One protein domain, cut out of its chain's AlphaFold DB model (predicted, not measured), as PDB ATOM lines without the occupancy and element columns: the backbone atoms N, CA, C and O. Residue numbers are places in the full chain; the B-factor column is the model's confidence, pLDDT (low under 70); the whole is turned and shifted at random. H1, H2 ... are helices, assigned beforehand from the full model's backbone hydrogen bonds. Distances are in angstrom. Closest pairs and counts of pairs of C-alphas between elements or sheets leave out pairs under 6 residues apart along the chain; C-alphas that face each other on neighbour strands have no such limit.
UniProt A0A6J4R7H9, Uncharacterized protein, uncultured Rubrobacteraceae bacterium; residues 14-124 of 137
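What this domain is: This is residues 14 to 124 of the 137 residues of an uncharacterized protein of uncultured Rubrobacteraceae bacterium (UniProt A0A6J4R7H9). This is a flat spread of five helices: H1 stands in the middle with H2 side by side with it, H3 packs on H2 at one side of the whole, and the long H4 crosses H1 and reaches out to the other side. There H5 folds back from the far end of H4 towards the last turn of H1, so that H1, H4 and H5 frame a loose triangle with few contacts between H5 and the rest. The printed part has 111 residues with five named helices, in the order H1, H2, H3, H4, H5, and no named strand; its class is all helix. It is only just compact, close to loose, with a radius of gyration of the C-alphas of 15.6 A, and the C-alphas span 48 by 36 by 16 A.

How they stand to each other: H1, residues 14 to 36, is the hub and touches three other helices. H2, residues 44 to 57, touches H1 at a shallow tilt of 18 degrees, opposite ways, and the two form a helical hairpin; their closest C-alphas are those of Ala 20 and Ala 54, 4.1 A apart. H3, residues 62 to 72, touches H2 at a steep tilt of 45 degrees, opposite ways, also as a helical hairpin; the closest C-alphas, of Arg 48 and Ala 69, are 5.2 A apart. H1 and H3 are apart. H4, residues 77 to 100, touches H1 at a steep tilt of 51 degrees, opposite ways, with the C-alphas of Ser 28 and Ala 84 closest at 4.3 A. H4 is apart from H2 and from H3. H5, residues 105 to 123, forms a helical hairpin with H4 at a shallow tilt of 20 degrees, opposite ways. H4 and H5 only just touch, with 3 pairs of C-alphas within 8 A, through residues 96 to 100 of H4 and residue 108 of H5; the closest C-alphas, of Ser 100 and Leu 108, are 6.6 A apart. H1 and H5 only just touch, with 3 pairs, and touch only at their ends; the closest C-alphas, of Val 36 and Ala 123, are 5.7 A apart. H5 is apart from H2 and H3. In H1, H2, H3, H4 and H5 every O i to N i+4 pair is within hydrogen-bond range.

Where its parts are: H1 begins with C-alpha 14 at (526.766, 308.666, 400.653) and measures 33.3 A from first to last C-alpha. H2 measures 20.2 A and H3 14.9 A. H4, the longest helix with 24 residues, measures 34.0 A and begins with C-alpha 77 at (548.611, 323.177, 384.324). H5 measures 26.9 A and ends with C-alpha 123 at (550.047, 308.635, 378.087).

The domain as a whole: The two C-alphas farthest apart, of Asp 63 and Glu 106, are 47.8 A apart. The printed part has no cut. The links H2 to H3, H3 to H4 and H4 to H5 are tight, and the link H1 to H2 is short, with 7 residues. The mean pLDDT of the printed part is 75.0, and it is under 70 at residues 32 to 42, 75, 77 and 112 to 124.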
ATOM      1  N   GLU A  14     525.798 309.609 401.210       82.56
ATOM      2  CA  GLU A  14     526.766 308.666 400.653       82.56
ATOM      3  C   GLU A  14     526.784 308.718 399.122       82.56
ATOM      4  O   GLU A  14     527.858 308.857 398.531       82.56
ATOM      5  N   GLU A  15     525.612 308.703 398.485       78.31
ATOM      6  CA  GLU A  15     525.478 308.863 397.034       78.31
ATOM      7  C   GLU A  15     525.982 310.232 396.573       78.31
ATOM      8  O   GLU A  15     526.731 310.313 395.601       78.31
ATOM      9  N   ALA A  16     525.660 311.307 397.298       81.44
ATOM     10  CA  ALA A  16     526.141 312.649 396.981       81.44
ATOM     11  C   ALA A  16     527.677 312.726 397.002       81.44
ATOM     12  O   ALA A  16     528.294 313.256 396.074       81.44
ATOM     13  N   ARG A  17     528.309 312.118 398.014       83.62
ATOM     14  CA  ARG A  17     529.771 312.007 398.102       83.62
ATOM     15  C   ARG A  17     530.353 311.149 396.978       83.62
ATOM     16  O   ARG A  17     531.421 311.464 396.456       83.62
ATOM     17  N   HIS A  18     529.663 310.084 396.578       81.00
ATOM     18  CA  HIS A  18     530.088 309.266 395.445       81.00
ATOM     19  C   HIS A  18     530.074 310.068 394.135       81.00
ATOM     20  O   HIS A  18     531.061 310.070 393.401       81.00
ATOM     21  N   VAL A  19     529.005 310.828 393.882       79.81
ATOM     22  CA  VAL A  19     528.904 311.716 392.713       79.81
ATOM     23  C   VAL A  19     529.984 312.803 392.749       79.81
ATOM     24  O   VAL A  19     530.636 313.040 391.733       79.81
ATOM     25  N   ALA A  20     530.242 313.417 393.907       85.12
ATOM     26  CA  ALA A  20     531.319 314.396 394.079       85.12
ATOM     27  C   ALA A  20     532.699 313.811 393.715       85.12
ATOM     28  O   ALA A  20     533.482 314.433 392.992       85.12
ATOM     29  N   ASN A  21     532.977 312.579 394.146       82.19
ATOM     30  CA  ASN A  21     534.212 311.876 393.798       82.19
ATOM     31  C   ASN A  21     534.308 311.560 392.298       82.19
ATOM     32  O   ASN A  21     535.374 311.750 391.711       82.19
ATOM     33  N   LEU A  22     533.210 311.144 391.659       80.44
ATOM     34  CA  LEU A  22     533.165 310.896 390.212       80.44
ATOM     35  C   LEU A  22     533.432 312.167 389.399       80.44
ATOM     36  O   LEU A  22     534.186 312.136 388.426       80.44
ATOM     37  N   LEU A  23     532.859 313.295 389.822       80.25
ATOM     38  CA  LEU A  23     533.095 314.603 389.216       80.25
ATOM     39  C   LEU A  23     534.583 314.982 389.260       80.25
ATOM     40  O   LEU A  23     535.171 315.313 388.227       80.25
ATOM     41  N   ARG A  24     535.219 314.861 390.433       82.81
ATOM     42  CA  ARG A  24     536.658 315.132 390.590       82.81
ATOM     43  C   ARG A  24     537.528 314.145 389.812       82.81
ATOM     44  O   ARG A  24     538.552 314.547 389.255       82.81
ATOM     45  N   TYR A  25     537.124 312.879 389.725       77.75
ATOM     46  CA  TYR A  25     537.824 311.849 388.955       77.75
ATOM     47  C   TYR A  25     537.810 312.148 387.449       77.75
ATOM     48  O   TYR A  25     538.868 312.186 386.819       77.75
ATOM     49  N   ALA A  26     536.638 312.442 386.878       76.00
ATOM     50  CA  ALA A  26     536.488 312.744 385.452       76.00
ATOM     51  C   ALA A  26     537.314 313.972 385.031       76.00
ATOM     52  O   ALA A  26     537.987 313.973 383.996       76.00
ATOM     53  N   VAL A  27     537.306 315.007 385.868       78.88
ATOM     54  CA  VAL A  27     538.081 316.227 385.645       78.88
ATOM     55  C   VAL A  27     539.587 315.980 385.793       78.88
ATOM     56  O   VAL A  27     540.368 316.467 384.974       78.88
ATOM     57  N   SER A  28     540.000 315.151 386.754       74.06
ATOM     58  CA  SER A  28     541.401 314.746 386.925       74.06
ATOM     59  C   SER A  28     541.933 313.942 385.734       74.06
ATOM     60  O   SER A  28     543.040 314.208 385.267       74.06
ATOM     61  N   LEU A  29     541.139 313.019 385.175       72.69
ATOM     62  CA  LEU A  29     541.491 312.312 383.936       72.69
ATOM     63  C   LEU A  29     541.717 313.286 382.774       72.69
ATOM     64  O   LEU A  29     542.684 313.150 382.024       72.69
ATOM     65  N   ASN A  30     540.852 314.294 382.638       73.38
ATOM     66  CA  ASN A  30     540.995 315.305 381.596       73.38
ATOM     67  C   ASN A  30     542.305 316.098 381.739       73.38
ATOM     68  O   ASN A  30     543.022 316.278 380.753       73.38
ATOM     69  N   THR A  31     542.655 316.504 382.963       71.31
ATOM     70  CA  THR A  31     543.916 317.206 383.252       71.31
ATOM     71  C   THR A  31     545.140 316.332 383.001       71.31
ATOM     72  O   THR A  31     546.130 316.808 382.446       71.31
ATOM     73  N   ALA A  32     545.082 315.050 383.372       66.88
ATOM     74  CA  ALA A  32     546.172 314.107 383.142       66.88
ATOM     75  C   ALA A  32     546.468 313.944 381.641       66.88
ATOM     76  O   ALA A  32     547.613 314.097 381.215       66.88
ATOM     77  N   VAL A  33     545.425 313.754 380.826       66.69
ATOM     78  CA  VAL A  33     545.543 313.703 379.357       66.69
ATOM     79  C   VAL A  33     546.023 315.040 378.782       66.69
ATOM     80  O   VAL A  33     546.764 315.063 377.797       66.69
ATOM     81  N   GLY A  34     545.619 316.157 379.388       61.59
ATOM     82  CA  GLY A  34     545.996 317.489 378.933       61.59
ATOM     83  C   GLY A  34     547.492 317.787 379.042       61.59
ATOM     84  O   GLY A  34     548.025 318.458 378.162       61.59
ATOM     85  N   LEU A  35     548.192 317.248 380.049       59.41
ATOM     86  CA  LEU A  35     549.651 317.391 380.152       59.41
ATOM     87  C   LEU A  35     550.380 316.507 379.132       59.41
ATOM     88  O   LEU A  35     551.269 316.991 378.438       59.41
ATOM     89  N   VAL A  36     549.951 315.249 378.976       61.06
ATOM     90  CA  VAL A  36     550.505 314.316 377.975       61.06
ATOM     91  C   VAL A  36     550.432 314.903 376.562       61.06
ATOM     92  O   VAL A  36     551.339 314.722 375.754       61.06
ATOM     93  N   ARG A  37     549.342 315.614 376.255       62.22
ATOM     94  CA  ARG A  37     549.091 316.199 374.930       62.22
ATOM     95  C   ARG A  37     549.397 317.696 374.844       62.22
ATOM     96  O   ARG A  37     549.073 318.303 373.827       62.22
ATOM     97  N   ALA A  38     549.972 318.289 375.896       61.56
ATOM     98  CA  ALA A  38     550.230 319.727 376.033       61.56
ATOM     99  C   ALA A  38     549.031 320.632 375.658       61.56
ATOM    100  O   ALA A  38     549.200 321.750 375.172       61.56
ATOM    101  N   GLN A  39     547.803 320.155 375.866       58.84
ATOM    102  CA  GLN A  39     546.568 320.853 375.515       58.84
ATOM    103  C   GLN A  39     545.545 320.708 376.635       58.84
ATOM    104  O   GLN A  39     545.061 319.611 376.917       58.84
ATOM    105  N   ARG A  40     545.138 321.831 377.232       59.03
ATOM    106  CA  ARG A  40     543.949 321.853 378.086       59.03
ATOM    107  C   ARG A  40     542.712 321.596 377.237       59.03
ATOM    108  O   ARG A  40     542.431 322.346 376.309       59.03
ATOM    109  N   ARG A  41     541.967 320.545 377.575       64.69
ATOM    110  CA  ARG A  41     540.706 320.206 376.896       64.69
ATOM    111  C   ARG A  41     539.495 320.898 377.513       64.69
ATOM    112  O   ARG A  41     538.470 321.003 376.851       64.69
ATOM    113  N   LEU A  42     539.609 321.362 378.756       69.81
ATOM    114  CA  LEU A  42     538.563 322.092 379.465       69.81
ATOM    115  C   LEU A  42     539.053 323.485 379.869       69.81
ATOM    116  O   LEU A  42     540.230 323.690 380.173       69.81
ATOM    117  N   ALA A  43     538.132 324.446 379.882       75.31
ATOM    118  CA  ALA A  43     538.398 325.783 380.395       75.31
ATOM    119  C   ALA A  43     538.530 325.748 381.927       75.31
ATOM    120  O   ALA A  43     537.835 324.985 382.594       75.31
ATOM    121  N   THR A  44     539.363 326.618 382.510       73.75
ATOM    122  CA  THR A  44     539.528 326.753 383.976       73.75
ATOM    123  C   THR A  44     538.195 326.965 384.705       73.75
ATOM    124  O   THR A  44     538.006 326.488 385.820       73.75
ATOM    125  N   THR A  45     537.233 327.631 384.066       79.81
ATOM    126  CA  THR A  45     535.875 327.808 384.595       79.81
ATOM    127  C   THR A  45     535.129 326.487 384.766       79.81
ATOM    128  O   THR A  45     534.398 326.338 385.739       79.81
ATOM    129  N   THR A  46     535.340 325.512 383.878       79.56
ATOM    130  CA  THR A  46     534.753 324.171 383.989       79.56
ATOM    131  C   THR A  46     535.304 323.434 385.206       79.56
ATOM    132  O   THR A  46     534.523 322.894 385.977       79.56
ATOM    133  N   TYR A  47     536.620 323.488 385.438       79.12
ATOM    134  CA  TYR A  47     537.255 322.902 386.627       79.12
ATOM    135  C   TYR A  47     536.655 323.446 387.929       79.12
ATOM    136  O   TYR A  47     536.255 322.687 388.809       79.12
ATOM    137  N   ARG A  48     536.522 324.774 388.015       84.19
ATOM    138  CA  ARG A  48     535.929 325.451 389.176       84.19
ATOM    139  C   ARG A  48     534.451 325.115 389.351       84.19
ATOM    140  O   ARG A  48     534.019 324.868 390.469       84.19
ATOM    141  N   ALA A  49     533.682 325.073 388.264       84.94
ATOM    142  CA  ALA A  49     532.270 324.702 388.317       84.94
ATOM    143  C   ALA A  49     532.082 323.257 388.802       84.94
ATOM    144  O   ALA A  49     531.187 322.987 389.602       84.94
ATOM    145  N   THR A  50     532.943 322.336 388.362       86.19
ATOM    146  CA  THR A  50     532.902 320.948 388.818       86.19
ATOM    147  C   THR A  50     533.280 320.812 390.291       86.19
ATOM    148  O   THR A  50     532.598 320.091 391.016       86.19
ATOM    149  N   GLU A  51     534.308 321.527 390.758       89.50
ATOM    150  CA  GLU A  51     534.677 321.520 392.179       89.50
ATOM    151  C   GLU A  51     533.580 322.131 393.057       89.50
ATOM    152  O   GLU A  51     533.230 321.568 394.089       89.50
ATOM    153  N   LEU A  52     532.970 323.235 392.614       88.38
ATOM    154  CA  LEU A  52     531.827 323.843 393.294       88.38
ATOM    155  C   LEU A  52     530.667 322.848 393.428       88.38
ATOM    156  O   LEU A  52     530.113 322.692 394.514       88.38
ATOM    157  N   ALA A  53     530.319 322.150 392.344       86.06
ATOM    158  CA  ALA A  53     529.270 321.136 392.371       86.06
ATOM    159  C   ALA A  53     529.608 319.996 393.347       86.06
ATOM    160  O   ALA A  53     528.749 319.594 394.130       86.06
ATOM    161  N   ALA A  54     530.855 319.515 393.349       88.38
ATOM    162  CA  ALA A  54     531.316 318.476 394.269       88.38
ATOM    163  C   ALA A  54     531.214 318.916 395.743       88.38
ATOM    164  O   ALA A  54     530.666 318.186 396.565       88.38
ATOM    165  N   LEU A  55     531.654 320.133 396.068       88.62
ATOM    166  CA  LEU A  55     531.595 320.678 397.428       88.62
ATOM    167  C   LEU A  55     530.153 320.899 397.912       88.62
ATOM    168  O   LEU A  55     529.836 320.620 399.070       88.62
ATOM    169  N   VAL A  56     529.262 321.367 397.033       88.62
ATOM    170  CA  VAL A  56     527.833 321.523 397.352       88.62
ATOM    171  C   VAL A  56     527.176 320.163 397.601       88.62
ATOM    172  O   VAL A  56     526.403 320.029 398.550       88.62
ATOM    173  N   LEU A  57     527.516 319.138 396.809       85.19
ATOM    174  CA  LEU A  57     527.052 317.760 397.021       85.19
ATOM    175  C   LEU A  57     527.512 317.192 398.370       85.19
ATOM    176  O   LEU A  57     526.763 316.482 399.033       85.19
ATOM    177  N   GLU A  58     528.711 317.555 398.819       87.81
ATOM    178  CA  GLU A  58     529.242 317.185 400.138       87.81
ATOM    179  C   GLU A  58     528.593 317.964 401.299       87.81
ATOM    180  O   GLU A  58     528.944 317.766 402.462       87.81
ATOM    181  N   GLY A  59     527.622 318.833 401.006       86.06
ATOM    182  CA  GLY A  59     526.850 319.579 401.996       86.06
ATOM    183  C   GLY A  59     527.506 320.883 402.446       86.06
ATOM    184  O   GLY A  59     527.041 321.490 403.418       86.06
ATOM    185  N   LYS A  60     528.562 321.337 401.758       90.31
ATOM    186  CA  LYS A  60     529.199 322.622 402.048       90.31
ATOM    187  C   LYS A  60     528.261 323.779 401.669       90.31
ATOM    188  O   LYS A  60     527.632 323.730 400.610       90.31
ATOM    189  N   PRO A  61     528.147 324.834 402.499       90.62
ATOM    190  CA  PRO A  61     527.404 326.033 402.126       90.62
ATOM    191  C   PRO A  61     527.945 326.639 400.829       90.62
ATOM    192  O   PRO A  61     529.159 326.694 400.641       90.62
ATOM    193  N   PHE A  62     527.052 327.130 399.965       87.75
ATOM    194  CA  PHE A  62     527.411 327.616 398.630       87.75
ATOM    195  C   PHE A  62     528.531 328.667 398.649       87.75
ATOM    196  O   PHE A  62     529.489 328.530 397.899       87.75
ATOM    197  N   ASP A  63     528.457 329.667 399.533       90.50
ATOM    198  CA  ASP A  63     529.458 330.743 399.592       90.50
ATOM    199  C   ASP A  63     530.859 330.216 399.949       90.50
ATOM    200  O   ASP A  63     531.854 330.619 399.350       90.50
ATOM    201  N   GLN A  64     530.934 329.254 400.877       89.38
ATOM    202  CA  GLN A  64     532.190 328.589 401.237       89.38
ATOM    203  C   GLN A  64     532.689 327.694 400.098       89.38
ATOM    204  O   GLN A  64     533.869 327.713 399.760       89.38
ATOM    205  N   ALA A  65     531.783 326.942 399.467       89.62
ATOM    206  CA  ALA A  65     532.106 326.087 398.332       89.62
ATOM    207  C   ALA A  65     532.623 326.893 397.128       89.62
ATOM    208  O   ALA A  65     533.553 326.462 396.453       89.62
ATOM    209  N   ALA A  66     532.059 328.076 396.873       87.62
ATOM    210  CA  ALA A  66     532.471 328.960 395.788       87.62
ATOM    211  C   ALA A  66     533.881 329.516 396.005       87.62
ATOM    212  O   ALA A  66     534.680 329.536 395.065       87.62
ATOM    213  N   GLN A  67     534.200 329.924 397.236       90.50
ATOM    214  CA  GLN A  67     535.542 330.380 397.584       90.50
ATOM    215  C   GLN A  67     536.569 329.248 397.427       90.50
ATOM    216  O   GLN A  67     537.558 329.404 396.711       90.50
ATOM    217  N   GLU A  68     536.304 328.081 398.011       90.19
ATOM    218  CA  GLU A  68     537.227 326.946 397.939       90.19
ATOM    219  C   GLU A  68     537.409 326.408 396.516       90.19
ATOM    220  O   GLU A  68     538.523 326.054 396.120       90.19
ATOM    221  N   ALA A  69     536.350 326.378 395.705       86.06
ATOM    222  CA  ALA A  69     536.448 325.972 394.307       86.06
ATOM    223  C   ALA A  69     537.356 326.911 393.496       86.06
ATOM    224  O   ALA A  69     538.083 326.453 392.608       86.06
ATOM    225  N   ALA A  70     537.342 328.214 393.800       85.00
ATOM    226  CA  ALA A  70     538.204 329.196 393.148       85.00
ATOM    227  C   ALA A  70     539.687 329.019 393.518       85.00
ATOM    228  O   ALA A  70     540.547 329.231 392.662       85.00
ATOM    229  N   GLU A  71     539.967 328.605 394.756       85.44
ATOM    230  CA  GLU A  71     541.317 328.358 395.282       85.44
ATOM    231  C   GLU A  71     541.877 326.983 394.867       85.44
ATOM    232  O   GLU A  71     543.084 326.823 394.696       85.44
ATOM    233  N   THR A  72     541.009 325.987 394.666       80.94
ATOM    234  CA  THR A  72     541.401 324.594 394.392       80.94
ATOM    235  C   THR A  72     542.056 324.404 393.024       80.94
ATOM    236  O   THR A  72     543.024 323.647 392.909       80.94
ATOM    237  N   TRP A  73     541.535 325.081 391.999       73.50
ATOM    238  CA  TRP A  73     542.046 325.026 390.626       73.50
ATOM    239  C   TRP A  73     542.675 326.374 390.271       73.50
ATOM    240  O   TRP A  73     541.993 327.329 389.866       73.50
ATOM    241  N   THR A  74     543.995 326.440 390.457       70.44
ATOM    242  CA  THR A  74     544.804 327.664 390.347       70.44
ATOM    243  C   THR A  74     544.932 328.134 388.902       70.44
ATOM    244  O   THR A  74     545.219 329.301 388.641       70.44
ATOM    245  N   GLY A  75     544.679 327.238 387.941       67.00
ATOM    246  CA  GLY A  75     544.881 327.516 386.529       67.00
ATOM    247  C   GLY A  75     546.334 327.323 386.096       67.00
ATOM    248  O   GLY A  75     546.621 327.531 384.914       67.00
ATOM    249  N   SER A  76     547.220 326.817 386.958       74.19
ATOM    250  CA  SER A  76     548.532 326.290 386.572       74.19
ATOM    251  C   SER A  76     548.409 324.832 386.127       74.19
ATOM    252  O   SER A  76     547.985 323.978 386.898       74.19
ATOM    253  N   LEU A  77     548.775 324.528 384.876       69.62
ATOM    254  CA  LEU A  77     548.611 323.177 384.324       69.62
ATOM    255  C   LEU A  77     549.422 322.135 385.107       69.62
ATOM    256  O   LEU A  77     548.958 321.015 385.286       69.62
ATOM    257  N   GLU A  78     550.608 322.507 385.586       71.06
ATOM    258  CA  GLU A  78     551.478 321.621 386.359       71.06
ATOM    259  C   GLU A  78     550.906 321.321 387.754       71.06
ATOM    260  O   GLU A  78     550.873 320.168 388.183       71.06
ATOM    261  N   GLU A  79     550.415 322.345 388.456       74.81
ATOM    262  CA  GLU A  79     549.815 322.183 389.787       74.81
ATOM    263  C   GLU A  79     548.506 321.395 389.712       74.81
ATOM    264  O   GLU A  79     548.312 320.437 390.468       74.81
ATOM    265  N   ASP A  80     547.653 321.751 388.750       74.06
ATOM    266  CA  ASP A  80     546.400 321.061 388.459       74.06
ATOM    267  C   ASP A  80     546.669 319.584 388.113       74.06
ATOM    268  O   ASP A  80     545.939 318.693 388.552       74.06
ATOM    269  N   HIS A  81     547.740 319.298 387.362       71.06
ATOM    270  CA  HIS A  81     548.148 317.935 387.023       71.06
ATOM    271  C   HIS A  81     548.633 317.146 388.241       71.06
ATOM    272  O   HIS A  81     548.197 316.015 388.449       71.06
ATOM    273  N   ARG A  82     549.496 317.732 389.080       74.94
ATOM    274  CA  ARG A  82     549.970 317.082 390.312       74.94
ATOM    275  C   ARG A  82     548.796 316.721 391.224       74.94
ATOM    276  O   ARG A  82     548.738 315.610 391.745       74.94
ATOM    277  N   ARG A  83     547.829 317.633 391.369       75.88
ATOM    278  CA  ARG A  83     546.585 317.385 392.110       75.88
ATOM    279  C   ARG A  83     545.760 316.264 391.474       75.88
ATOM    280  O   ARG A  83     545.312 315.371 392.190       75.88
ATOM    281  N   ALA A  84     545.598 316.285 390.153       73.62
ATOM    282  CA  ALA A  84     544.881 315.245 389.423       73.62
ATOM    283  C   ALA A  84     545.507 313.856 389.626       73.62
ATOM    284  O   ALA A  84     544.781 312.904 389.898       73.62
ATOM    285  N   LEU A  85     546.837 313.730 389.569       72.69
ATOM    286  CA  LEU A  85     547.524 312.459 389.819       72.69
ATOM    287  C   LEU A  85     547.263 311.922 391.229       72.69
ATOM    288  O   LEU A  85     546.955 310.742 391.372       72.69
ATOM    289  N   MET A  86     547.325 312.780 392.255       77.19
ATOM    290  CA  MET A  86     547.010 312.369 393.629       77.19
ATOM    291  C   MET A  86     545.572 311.851 393.744       77.19
ATOM    292  O   MET A  86     545.346 310.788 394.316       77.19
ATOM    293  N   LEU A  87     544.604 312.556 393.148       73.56
ATOM    294  CA  LEU A  87     543.201 312.132 393.151       73.56
ATOM    295  C   LEU A  87     543.005 310.794 392.430       73.56
ATOM    296  O   LEU A  87     542.325 309.912 392.951       73.56
ATOM    297  N   LEU A  88     543.617 310.617 391.256       71.94
ATOM    298  CA  LEU A  88     543.560 309.359 390.507       71.94
ATOM    299  C   LEU A  88     544.174 308.203 391.302       71.94
ATOM    300  O   LEU A  88     543.609 307.109 391.319       71.94
ATOM    301  N   GLN A  89     545.285 308.449 391.998       74.94
ATOM    302  CA  GLN A  89     545.927 307.453 392.844       74.94
ATOM    303  C   GLN A  89     545.031 307.048 394.022       74.94
ATOM    304  O   GLN A  89     544.800 305.856 394.214       74.94
ATOM    305  N   THR A  90     544.448 308.003 394.752       76.12
ATOM    306  CA  THR A  90     543.524 307.707 395.861       76.12
ATOM    307  C   THR A  90     542.288 306.931 395.395       76.12
ATOM    308  O   THR A  90     541.840 305.998 396.068       76.12
ATOM    309  N   GLN A  91     541.732 307.273 394.227       73.31
ATOM    310  CA  GLN A  91     540.603 306.530 393.658       73.31
ATOM    311  C   GLN A  91     541.012 305.112 393.238       73.31
ATOM    312  O   GLN A  91     540.274 304.162 393.498       73.31
ATOM    313  N   ARG A  92     542.211 304.939 392.665       73.88
ATOM    314  CA  ARG A  92     542.760 303.614 392.342       73.88
ATOM    315  C   ARG A  92     542.940 302.763 393.596       73.88
ATOM    316  O   ARG A  92     542.538 301.607 393.594       73.88
ATOM    317  N   GLU A  93     543.500 303.321 394.665       77.88
ATOM    318  CA  GLU A  93     543.662 302.623 395.947       77.88
ATOM    319  C   GLU A  93     542.310 302.197 396.528       77.88
ATOM    320  O   GLU A  93     542.143 301.045 396.927       77.88
ATOM    321  N   THR A  94     541.315 303.087 396.496       76.50
ATOM    322  CA  THR A  94     539.946 302.782 396.940       76.50
ATOM    323  C   THR A  94     539.337 301.633 396.133       76.50
ATOM    324  O   THR A  94     538.729 300.723 396.696       76.50
ATOM    325  N   LEU A  95     539.535 301.639 394.813       72.94
ATOM    326  CA  LEU A  95     539.046 300.591 393.924       72.94
ATOM    327  C   LEU A  95     539.745 299.251 394.172       72.94
ATOM    328  O   LEU A  95     539.077 298.224 394.247       72.94
ATOM    329  N   VAL A  96     541.064 299.256 394.373       74.75
ATOM    330  CA  VAL A  96     541.830 298.058 394.750       74.75
ATOM    331  C   VAL A  96     541.307 297.464 396.053       74.75
ATOM    332  O   VAL A  96     541.093 296.258 396.120       74.75
ATOM    333  N   GLN A  97     541.047 298.294 397.067       77.94
ATOM    334  CA  GLN A  97     540.490 297.837 398.344       77.94
ATOM    335  C   GLN A  97     539.073 297.265 398.192       77.94
ATOM    336  O   GLN A  97     538.740 296.255 398.805       77.94
ATOM    337  N   ALA A  98     538.233 297.871 397.351       76.38
ATOM    338  CA  ALA A  98     536.893 297.351 397.082       76.38
ATOM    339  C   ALA A  98     536.927 296.009 396.326       76.38
ATOM    340  O   ALA A  98     536.094 295.131 396.568       76.38
ATOM    341  N   MET A  99     537.887 295.851 395.412       72.75
ATOM    342  CA  MET A  99     538.032 294.663 394.569       72.75
ATOM    343  C   MET A  99     538.757 293.517 395.277       72.75
ATOM    344  O   MET A  99     538.430 292.363 395.017       72.75
ATOM    345  N   SER A 100     539.673 293.790 396.211       74.81
ATOM    346  CA  SER A 100     540.386 292.751 396.973       74.81
ATOM    347  C   SER A 100     539.455 291.887 397.831       74.81
ATOM    348  O   SER A 100     539.737 290.716 398.056       74.81
ATOM    349  N   GLY A 101     538.306 292.425 398.249       77.50
ATOM    350  CA  GLY A 101     537.253 291.658 398.924       77.50
ATOM    351  C   GLY A 101     536.386 290.800 397.994       77.50
ATOM    352  O   GLY A 101     535.501 290.096 398.478       77.50
ATOM    353  N   ARG A 102     536.576 290.888 396.670       78.75
ATOM    354  CA  ARG A 102     535.718 290.257 395.648       78.75
ATOM    355  C   ARG A 102     536.476 289.433 394.605       78.75
ATOM    356  O   ARG A 102     535.852 288.611 393.941       78.75
ATOM    357  N   LEU A 103     537.776 289.662 394.448       79.38
ATOM    358  CA  LEU A 103     538.649 288.995 393.485       79.38
ATOM    359  C   LEU A 103     539.693 288.136 394.196       79.38
ATOM    360  O   LEU A 103     540.109 288.450 395.312       79.38
ATOM    361  N   THR A 104     540.165 287.082 393.526       82.69
ATOM    362  CA  THR A 104     541.379 286.393 393.982       82.69
ATOM    363  C   THR A 104     542.606 287.298 393.793       82.69
ATOM    364  O   THR A 104     542.568 288.222 392.972       82.69
ATOM    365  N   PRO A 105     543.712 287.055 394.517       77.44
ATOM    366  CA  PRO A 105     544.950 287.813 394.338       77.44
ATOM    367  C   PRO A 105     545.447 287.845 392.884       77.44
ATOM    368  O   PRO A 105     545.916 288.882 392.424       77.44
ATOM    369  N   GLU A 106     545.290 286.747 392.144       75.31
ATOM    370  CA  GLU A 106     545.695 286.628 390.739       75.31
ATOM    371  C   GLU A 106     544.817 287.494 389.825       75.31
ATOM    372  O   GLU A 106     545.333 288.237 388.996       75.31
ATOM    373  N   GLN A 107     543.494 287.473 390.026       73.69
ATOM    374  CA  GLN A 107     542.552 288.319 389.281       73.69
ATOM    375  C   GLN A 107     542.756 289.809 389.580       73.69
ATOM    376  O   GLN A 107     542.600 290.659 388.704       73.69
ATOM    377  N   LEU A 108     543.101 290.139 390.827       72.12
ATOM    378  CA  LEU A 108     543.427 291.504 391.219       72.12
ATOM    379  C   LEU A 108     544.738 291.974 390.571       72.12
ATOM    380  O   LEU A 108     544.813 293.123 390.141       72.12
ATOM    381  N   ALA A 109     545.748 291.105 390.483       70.81
ATOM    382  CA  ALA A 109     547.007 291.408 389.806       70.81
ATOM    383  C   ALA A 109     546.792 291.666 388.306       70.81
ATOM    384  O   ALA A 109     547.210 292.710 387.811       70.81
ATOM    385  N   GLU A 110     546.047 290.796 387.619       73.12
ATOM    386  CA  GLU A 110     545.703 290.958 386.199       73.12
ATOM    387  C   GLU A 110     544.920 292.259 385.947       73.12
ATOM    388  O   GLU A 110     545.232 293.032 385.042       73.12
ATOM    389  N   TYR A 111     543.949 292.575 386.808       70.06
ATOM    390  CA  TYR A 111     543.218 293.841 386.753       70.06
ATOM    391  C   TYR A 111     544.142 295.067 386.889       70.06
ATOM    392  O   TYR A 111     543.973 296.083 386.204       70.06
ATOM    393  N   LEU A 112     545.134 294.991 387.780       69.19
ATOM    394  CA  LEU A 112     546.076 296.083 388.010       69.19
ATOM    395  C   LEU A 112     547.085 296.263 386.873       69.19
ATOM    396  O   LEU A 112     547.474 297.403 386.613       69.19
ATOM    397  N   GLU A 113     547.467 295.182 386.194       67.00
ATOM    398  CA  GLU A 113     548.309 295.221 384.994       67.00
ATOM    399  C   GLU A 113     547.555 295.838 383.806       67.00
ATOM    400  O   GLU A 113     548.024 296.815 383.221       67.00
ATOM    401  N   VAL A 114     546.325 295.386 383.526       61.47
ATOM    402  CA  VAL A 114     545.489 295.934 382.436       61.47
ATOM    403  C   VAL A 114     545.241 297.437 382.610       61.47
ATOM    404  O   VAL A 114     545.277 298.206 381.646       61.47
ATOM    405  N   THR A 115     545.005 297.886 383.846       61.88
ATOM    406  CA  THR A 115     544.788 299.314 384.135       61.88
ATOM    407  C   THR A 115     546.056 300.157 383.987       61.88
ATOM    408  O   THR A 115     545.959 301.336 383.638       61.88
ATOM    409  N   GLN A 116     547.241 299.581 384.207       58.72
ATOM    410  CA  GLN A 116     548.513 300.262 383.980       58.72
ATOM    411  C   GLN A 116     548.814 300.399 382.484       58.72
ATOM    412  O   GLN A 116     549.167 301.492 382.038       58.72
ATOM    413  N   ASP A 117     548.606 299.342 381.699       57.38
ATOM    414  CA  ASP A 117     548.875 299.352 380.260       57.38
ATOM    415  C   ASP A 117     547.972 300.331 379.503       57.38
ATOM    416  O   ASP A 117     548.461 301.143 378.716       57.38
ATOM    417  N   GLN A 118     546.669 300.353 379.804       57.00
ATOM    418  CA  GLN A 118     545.740 301.317 379.197       57.00
ATOM    419  C   GLN A 118     546.078 302.767 379.565       57.00
ATOM    420  O   GLN A 118     545.964 303.673 378.734       57.00
ATOM    421  N   PHE A 119     546.524 303.010 380.799       52.44
ATOM    422  CA  PHE A 119     546.982 304.336 381.209       52.44
ATOM    423  C   PHE A 119     548.256 304.747 380.460       52.44
ATOM    424  O   PHE A 119     548.354 305.882 379.993       52.44
ATOM    425  N   LEU A 120     549.209 303.824 380.288       53.94
ATOM    426  CA  LEU A 120     550.419 304.058 379.503       53.94
ATOM    427  C   LEU A 120     550.102 304.326 378.029       53.94
ATOM    428  O   LEU A 120     550.724 305.203 377.439       53.94
ATOM    429  N   GLU A 121     549.121 303.642 377.436       57.16
ATOM    430  CA  GLU A 121     548.666 303.929 376.070       57.16
ATOM    431  C   GLU A 121     548.045 305.322 375.932       57.16
ATOM    432  O   GLU A 121     548.351 306.038 374.980       57.16
ATOM    433  N   LEU A 122     547.237 305.756 376.902       48.59
ATOM    434  CA  LEU A 122     546.698 307.120 376.939       48.59
ATOM    435  C   LEU A 122     547.792 308.180 377.143       48.59
ATOM    436  O   LEU A 122     547.637 309.313 376.675       48.59
ATOM    437  N   ALA A 123     548.874 307.807 377.832       44.84
ATOM    438  CA  ALA A 123     550.047 308.635 378.087       44.84
ATOM    439  C   ALA A 123     551.067 308.638 376.935       44.84
ATOM    440  O   ALA A 123     551.989 309.458 376.945       44.84
ATOM    441  N   ARG A 124     550.923 307.762 375.928       52.03
ATOM    442  CA  ARG A 124     551.783 307.819 374.746       52.03
ATOM    443  C   ARG A 124     551.458 309.106 373.986       52.03
ATOM    444  O   ARG A 124     550.297 309.326 373.621       52.03
TER     445      ARG A 124